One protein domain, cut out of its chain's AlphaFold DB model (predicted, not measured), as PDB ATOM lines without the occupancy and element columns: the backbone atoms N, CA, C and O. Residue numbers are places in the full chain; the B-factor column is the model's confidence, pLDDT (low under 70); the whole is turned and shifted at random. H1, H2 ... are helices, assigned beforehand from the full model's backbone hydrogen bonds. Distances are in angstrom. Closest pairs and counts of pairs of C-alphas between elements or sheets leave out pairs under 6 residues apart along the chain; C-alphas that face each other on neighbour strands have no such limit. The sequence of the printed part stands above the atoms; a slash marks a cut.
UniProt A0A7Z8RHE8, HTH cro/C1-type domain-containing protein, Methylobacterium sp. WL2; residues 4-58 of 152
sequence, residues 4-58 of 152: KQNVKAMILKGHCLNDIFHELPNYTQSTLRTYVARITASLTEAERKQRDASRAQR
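Overview. This is residues 4 to 58 of the 152 residues of the protein "HTH cro/C1-type domain-containing protein" of Methylobacterium sp. WL2 (UniProt A0A7Z8RHE8). Four helices cross one another at steep angles in a small body: H1 and H2 pack on the long helix H3, H2 near its first residue, Gln 29, and H1 on residues 35 to 40, while H4 packs on H1 and makes one end of the length. H4 stands off H3, although a tight link joins the two. The printed part has 55 residues, with four named helices in the order H1, H2, H3, H4 and no named strand; the class is all helix. It is compact, with a radius of gyration of the C-alphas of 10.7 A and spans of 29 by 23 by 14 A.

Arrangement. H1, residues 4 to 12, is close to but not clearly touching H2, residues 17 to 23; their closest C-alphas, those of Met 10 and Ile 20, are 6.9 A apart, and they run opposite ways at a steep tilt of 61 degrees. H2 and H3, residues 29 to 41, touch, with the closest C-alphas, those of Phe 21 and Gln 29, 6.5 A apart; they run opposite ways at a steep tilt of 63 degrees. H3 touches H1 with residues 35 to 40 alone, and the closest C-alphas, those of Lys 8 and Ile 39, are 6.4 A apart. These two run the same way at a steep tilt of 68 degrees, only just short of about perpendicular. H4, residues 45 to 56, touches H1 with the C-alphas of Leu 12 and Arg 51 closest, at 4.4 A; the two run the same way at a steep tilt of 59 degrees. H3 and H4 are only just apart, with their closest C-alphas at 8.3 A, and H2 and H4 are apart. The helix packing is mostly crossed, with 0 of the 3 touching pairs at a shallow tilt. In H1, H2, H3 and H4 every O i to N i+4 pair is within hydrogen-bond range.

Along the chain. H1 begins at C-alpha 4, at (114.020, 200.566, 169.528), and measures 12.4 A from first to last C-alpha. H2 measures 10.1 A from Leu 17 to Glu 23. H3, the longest helix with 13 residues, measures 18.3 A from C-alpha 29, at (125.738, 192.697, 172.138), to C-alpha 41. H4 measures 16.3 A and ends at C-alpha 56, at (107.172, 178.680, 163.803).

Size, cuts and confidence. The two C-alphas farthest apart, those of Asn 26 and Glu 45, are 30.2 A apart. The printed part has no cut, and its links, H1 to H2, H2 to H3 and H3 to H4, are tight. The mean pLDDT of the printed part is 89.3, and no printed residue is under 70.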
ATOM      1  N   LYS A   4     114.955 201.413 168.775       80.75
ATOM      2  CA  LYS A   4     114.020 200.566 169.528       80.75
ATOM      3  C   LYS A   4     112.878 200.028 168.660       80.75
ATOM      4  O   LYS A   4     112.445 198.898 168.860       80.75
ATOM      5  N   GLN A   5     112.403 200.818 167.694       85.00
ATOM      6  CA  GLN A   5     111.359 200.403 166.752       85.00
ATOM      7  C   GLN A   5     111.897 199.366 165.762       85.00
ATOM      8  O   GLN A   5     111.215 198.377 165.505       85.00
ATOM      9  N   ASN A   6     113.139 199.533 165.292       86.75
ATOM     10  CA  ASN A   6     113.797 198.552 164.424       86.75
ATOM     11  C   ASN A   6     113.974 197.207 165.140       86.75
ATOM     12  O   ASN A   6     113.554 196.177 164.619       86.75
ATOM     13  N   VAL A   7     114.495 197.215 166.374       88.25
ATOM     14  CA  VAL A   7     114.642 195.989 167.180       88.25
ATOM     15  C   VAL A   7     113.282 195.329 167.435       88.25
ATOM     16  O   VAL A   7     113.157 194.114 167.304       88.25
ATOM     17  N   LYS A   8     112.235 196.109 167.741       92.19
ATOM     18  CA  LYS A   8     110.876 195.573 167.915       92.19
ATOM     19  C   LYS A   8     110.357 194.910 166.637       92.19
ATOM     20  O   LYS A   8     109.858 193.792 166.709       92.19
ATOM     21  N   ALA A   9     110.514 195.551 165.481       91.62
ATOM     22  CA  ALA A   9     110.097 194.988 164.200       91.62
ATOM     23  C   ALA A   9     110.822 193.667 163.887       91.62
ATOM     24  O   ALA A   9     110.185 192.705 163.461       91.62
ATOM     25  N   MET A  10     112.127 193.584 164.161       91.25
ATOM     26  CA  MET A  10     112.896 192.346 163.996       91.25
ATOM     27  C   MET A  10     112.426 191.230 164.935       91.25
ATOM     28  O   MET A  10     112.290 190.082 164.513       91.25
ATOM     29  N   ILE A  11     112.121 191.556 166.196       91.75
ATOM     30  CA  ILE A  11     111.561 190.585 167.147       91.75
ATOM     31  C   ILE A  11     110.234 190.038 166.618       91.75
ATOM     32  O   ILE A  11     110.052 188.824 166.619       91.75
ATOM     33  N   LEU A  12     109.333 190.896 166.132       92.69
ATOM     34  CA  LEU A  12     108.034 190.471 165.594       92.69
ATOM     35  C   LEU A  12     108.166 189.614 164.331       92.69
ATOM     36  O   LEU A  12     107.392 188.681 164.158       92.69
ATOM     37  N   LYS A  13     109.187 189.862 163.504       91.44
ATOM     38  CA  LYS A  13     109.568 188.996 162.372       91.44
ATOM     39  C   LYS A  13     110.201 187.663 162.801       91.44
ATOM     40  O   LYS A  13     110.512 186.825 161.962       91.44
ATOM     41  N   GLY A  14     110.401 187.444 164.100       88.12
ATOM     42  CA  GLY A  14     110.914 186.194 164.653       88.12
ATOM     43  C   GLY A  14     112.440 186.078 164.681       88.12
ATOM     44  O   GLY A  14     112.935 184.972 164.910       88.12
ATOM     45  N   HIS A  15     113.189 187.171 164.488       89.12
ATOM     46  CA  HIS A  15     114.657 187.175 164.578       89.12
ATOM     47  C   HIS A  15     115.140 186.803 165.993       89.12
ATOM     48  O   HIS A  15     114.503 187.137 167.001       89.12
ATOM     49  N   CYS A  16     116.259 186.078 166.076       87.44
ATOM     50  CA  CYS A  16     116.938 185.791 167.337       87.44
ATOM     51  C   CYS A  16     117.943 186.904 167.665       87.44
ATOM     52  O   CYS A  16     118.230 187.760 166.831       87.44
ATOM     53  N   LEU A  17     118.485 186.908 168.888       87.56
ATOM     54  CA  LEU A  17     119.435 187.941 169.318       87.56
ATOM     55  C   LEU A  17     120.658 188.031 168.389       87.56
ATOM     56  O   LEU A  17     121.109 189.134 168.099       87.56
ATOM     57  N   ASN A  18     121.151 186.890 167.901       85.94
ATOM     58  CA  ASN A  18     122.296 186.848 166.994       85.94
ATOM     59  C   ASN A  18     121.948 187.449 165.625       85.94
ATOM     60  O   ASN A  18     122.724 188.243 165.106       85.94
ATOM     61  N   ASP A  19     120.762 187.158 165.082       87.38
ATOM     62  CA  ASP A  19     120.307 187.762 163.821       87.38
ATOM     63  C   ASP A  19     120.199 189.292 163.949       87.38
ATOM     64  O   ASP A  19     120.632 190.030 163.071       87.38
ATOM     65  N   ILE A  20     119.653 189.772 165.074       89.38
ATOM     66  CA  ILE A  20     119.522 191.209 165.358       89.38
ATOM     67  C   ILE A  20     120.899 191.868 165.475       89.38
ATOM     68  O   ILE A  20     121.079 192.987 165.005       89.38
ATOM     69  N   PHE A  21     121.875 191.187 166.081       89.12
ATOM     70  CA  PHE A  21     123.248 191.681 166.171       89.12
ATOM     71  C   PHE A  21     123.915 191.783 164.794       89.12
ATOM     72  O   PHE A  21     124.552 192.794 164.509       89.12
ATOM     73  N   HIS A  22     123.722 190.789 163.921       85.88
ATOM     74  CA  HIS A  22     124.247 190.829 162.554       85.88
ATOM     75  C   HIS A  22     123.656 191.969 161.717       85.88
ATOM     76  O   HIS A  22     124.386 192.603 160.961       85.88
ATOM     77  N   GLU A  23     122.361 192.259 161.858       86.31
ATOM     78  CA  GLU A  23     121.725 193.364 161.126       86.31
ATOM     79  C   GLU A  23     122.002 194.745 161.740       86.31
ATOM     80  O   GLU A  23     121.885 195.761 161.054       86.31
ATOM     81  N   LEU A  24     122.381 194.810 163.021       87.50
ATOM     82  CA  LEU A  24     122.644 196.054 163.747       87.50
ATOM     83  C   LEU A  24     124.054 196.062 164.372       87.50
ATOM     84  O   LEU A  24     124.174 196.179 165.597       87.50
ATOM     85  N   PRO A  25     125.128 196.024 163.556       83.00
ATOM     86  CA  PRO A  25     126.507 195.915 164.045       83.00
ATOM     87  C   PRO A  25     126.967 197.139 164.850       83.00
ATOM     88  O   PRO A  25     127.909 197.060 165.630       83.00
ATOM     89  N   ASN A  26     126.272 198.272 164.709       87.06
ATOM     90  CA  ASN A  26     126.571 199.512 165.429       87.06
ATOM     91  C   ASN A  26     126.219 199.451 166.928       87.06
ATOM     92  O   ASN A  26     126.497 200.402 167.658       87.06
ATOM     93  N   TYR A  27     125.587 198.370 167.396       85.25
ATOM     94  CA  TYR A  27     125.247 198.177 168.803       85.25
ATOM     95  C   TYR A  27     126.067 197.052 169.416       85.25
ATOM     96  O   TYR A  27     126.217 195.974 168.846       85.25
ATOM     97  N   THR A  28     126.519 197.261 170.651       88.12
ATOM     98  CA  THR A  28     127.146 196.186 171.419       88.12
ATOM     99  C   THR A  28     126.124 195.102 171.767       88.12
ATOM    100  O   THR A  28     124.943 195.376 172.023       88.12
ATOM    101  N   GLN A  29     126.586 193.853 171.835       86.00
ATOM    102  CA  GLN A  29     125.738 192.697 172.138       86.00
ATOM    103  C   GLN A  29     125.021 192.835 173.496       86.00
ATOM    104  O   GLN A  29     123.854 192.461 173.628       86.00
ATOM    105  N   SER A  30     125.679 193.434 174.497       88.88
ATOM    106  CA  SER A  30     125.091 193.719 175.815       88.88
ATOM    107  C   SER A  30     123.931 194.722 175.743       88.88
ATOM    108  O   SER A  30     122.890 194.524 176.381       88.88
ATOM    109  N   THR A  31     124.066 195.763 174.919       88.69
ATOM    110  CA  THR A  31     123.017 196.770 174.701       88.69
ATOM    111  C   THR A  31     121.803 196.151 174.013       88.69
ATOM    112  O   THR A  31     120.673 196.316 174.482       88.69
ATOM    113  N   LEU A  32     122.024 195.367 172.952       89.81
ATOM    114  CA  LEU A  32     120.941 194.677 172.249       89.81
ATOM    115  C   LEU A  32     120.235 193.660 173.139       89.81
ATOM    116  O   LEU A  32     119.008 193.604 173.127       89.81
ATOM    117  N   ARG A  33     120.968 192.915 173.975       90.94
ATOM    118  CA  ARG A  33     120.369 191.983 174.941       90.94
ATOM    119  C   ARG A  33     119.405 192.699 175.888       90.94
ATOM    120  O   ARG A  33     118.284 192.232 176.087       90.94
ATOM    121  N   THR A  34     119.808 193.857 176.412       90.94
ATOM    122  CA  THR A  34     118.966 194.693 177.283       90.94
ATOM    123  C   THR A  34     117.714 195.193 176.554       90.94
ATOM    124  O   THR A  34     116.608 195.131 177.097       90.94
ATOM    125  N   TYR A  35     117.854 195.655 175.309       88.50
ATOM    126  CA  TYR A  35     116.721 196.121 174.505       88.50
ATOM    127  C   TYR A  35     115.757 195.000 174.142       88.50
ATOM    128  O   TYR A  35     114.552 195.162 174.327       88.50
ATOM    129  N   VAL A  36     116.268 193.856 173.690       91.62
ATOM    130  CA  VAL A  36     115.451 192.690 173.354       91.62
ATOM    131  C   VAL A  36     114.684 192.205 174.580       91.62
ATOM    132  O   VAL A  36     113.480 191.979 174.474       91.62
ATOM    133  N   ALA A  37     115.322 192.113 175.751       91.56
ATOM    134  CA  ALA A  37     114.647 191.728 176.991       91.56
ATOM    135  C   ALA A  37     113.502 192.692 177.347       91.56
ATOM    136  O   ALA A  37     112.369 192.256 177.554       91.56
ATOM    137  N   ARG A  38     113.767 194.007 177.342       92.00
ATOM    138  CA  ARG A  38     112.764 195.027 177.683       92.00
ATOM    139  C   ARG A  38     111.606 195.055 176.681       92.00
ATOM    140  O   ARG A  38     110.452 195.094 177.093       92.00
ATOM    141  N   ILE A  39     111.901 194.993 175.381       92.19
ATOM    142  CA  ILE A  39     110.877 194.995 174.329       92.19
ATOM    143  C   ILE A  39     110.017 193.738 174.434       92.19
ATOM    144  O   ILE A  39     108.794 193.847 174.421       92.19
ATOM    145  N   THR A  40     110.640 192.570 174.611       90.75
ATOM    146  CA  THR A  40     109.933 191.287 174.730       90.75
ATOM    147  C   THR A  40     108.981 191.267 175.926       90.75
ATOM    148  O   THR A  40     107.861 190.777 175.796       90.75
ATOM    149  N   ALA A  41     109.392 191.835 177.064       92.19
ATOM    150  CA  ALA A  41     108.539 191.973 178.243       92.19
ATOM    151  C   ALA A  41     107.326 192.887 177.984       92.19
ATOM    152  O   ALA A  41     106.235 192.616 178.478       92.19
ATOM    153  N   SER A  42     107.503 193.929 177.166       92.38
ATOM    154  CA  SER A  42     106.457 194.905 176.827       92.38
ATOM    155  C   SER A  42     105.535 194.511 175.661       92.38
ATOM    156  O   SER A  42     104.667 195.300 175.299       92.38
ATOM    157  N   LEU A  43     105.716 193.335 175.043       93.25
ATOM    158  CA  LEU A  43     104.875 192.912 173.915       93.25
ATOM    159  C   LEU A  43     103.449 192.594 174.365       93.25
ATOM    160  O   LEU A  43     103.257 191.859 175.345       93.25
ATOM    161  N   THR A  44     102.472 193.061 173.587       95.38
ATOM    162  CA  THR A  44     101.054 192.706 173.754       95.38
ATOM    163  C   THR A  44     100.799 191.241 173.384       95.38
ATOM    164  O   THR A  44     101.633 190.581 172.763       95.38
ATOM    165  N   GLU A  45      99.634 190.697 173.743       94.00
ATOM    166  CA  GLU A  45      99.291 189.311 173.400       94.00
ATOM    167  C   GLU A  45      99.244 189.078 171.878       94.00
ATOM    168  O   GLU A  45      99.757 188.071 171.388       94.00
ATOM    169  N   ALA A  46      98.705 190.037 171.118       93.88
ATOM    170  CA  ALA A  46      98.672 189.982 169.656       93.88
ATOM    171  C   ALA A  46     100.089 189.964 169.053       93.88
ATOM    172  O   ALA A  46     100.391 189.154 168.178       93.88
ATOM    173  N   GLU A  47     100.986 190.800 169.577       93.31
ATOM    174  CA  GLU A  47     102.389 190.864 169.160       93.31
ATOM    175  C   GLU A  47     103.165 189.584 169.501       93.31
ATOM    176  O   GLU A  47     104.010 189.133 168.724       93.31
ATOM    177  N   ARG A  48     102.866 188.959 170.646       91.38
ATOM    178  CA  ARG A  48     103.437 187.656 171.015       91.38
ATOM    179  C   ARG A  48     102.987 186.567 170.045       91.38
ATOM    180  O   ARG A  48     103.839 185.838 169.544       91.38
ATOM    181  N   LYS A  49     101.691 186.510 169.715       92.25
ATOM    182  CA  LYS A  49     101.153 185.566 168.719       92.25
ATOM    183  C   LYS A  49     101.804 185.761 167.350       92.25
ATOM    184  O   LYS A  49     102.202 184.777 166.734       92.25
ATOM    185  N   GLN A  50     101.989 187.008 166.910       93.56
ATOM    186  CA  GLN A  50     102.695 187.316 165.664       93.56
ATOM    187  C   GLN A  50     104.141 186.805 165.690       93.56
ATOM    188  O   GLN A  50     104.543 186.066 164.795       93.56
ATOM    189  N   ARG A  51     104.904 187.140 166.739       92.31
ATOM    190  CA  ARG A  51     106.284 186.666 166.915       92.31
ATOM    191  C   ARG A  51     106.359 185.142 166.876       92.31
ATOM    192  O   ARG A  51     107.250 184.588 166.235       92.31
ATOM    193  N   ASP A  52     105.469 184.468 167.594       90.06
ATOM    194  CA  ASP A  52     105.499 183.015 167.734       90.06
ATOM    195  C   ASP A  52     105.099 182.322 166.423       90.06
ATOM    196  O   ASP A  52     105.749 181.352 166.031       90.06
ATOM    197  N   ALA A  53     104.141 182.881 165.675       91.38
ATOM    198  CA  ALA A  53     103.811 182.438 164.321       91.38
ATOM    199  C   ALA A  53     104.994 182.615 163.354       91.38
ATOM    200  O   ALA A  53     105.354 181.678 162.642       91.38
ATOM    201  N   SER A  54     105.660 183.775 163.373       90.94
ATOM    202  CA  SER A  54     106.850 184.013 162.548       90.94
ATOM    203  C   SER A  54     108.005 183.080 162.921       90.94
ATOM    204  O   SER A  54     108.685 182.560 162.041       90.94
ATOM    205  N   ARG A  55     108.210 182.792 164.212       86.69
ATOM    206  CA  ARG A  55     109.212 181.811 164.667       86.69
ATOM    207  C   ARG A  55     108.882 180.389 164.229       86.69
ATOM    208  O   ARG A  55     109.799 179.656 163.876       86.69
ATOM    209  N   ALA A  56     107.608 180.006 164.233       84.88
ATOM    210  CA  ALA A  56     107.172 178.680 163.803       84.88
ATOM    211  C   ALA A  56     107.443 178.418 162.311       84.88
ATOM    212  O   ALA A  56     107.682 177.275 161.933       84.88
ATOM    213  N   GLN A  57     107.447 179.470 161.484       84.56
ATOM    214  CA  GLN A  57     107.763 179.398 160.053       84.56
ATOM    215  C   GLN A  57     109.267 179.320 159.759       84.56
ATOM    216  O   GLN A  57     109.655 179.005 158.634       84.56
ATOM    217  N   ARG A  58     110.134 179.602 160.740       75.81
ATOM    218  CA  ARG A  58     111.579 179.514 160.522       75.81
ATOM    219  C   ARG A  58     111.989 178.048 160.376       75.81
ATOM    220  O   ARG A  58     111.493 177.200 161.126       75.81
TER     221      ARG A  58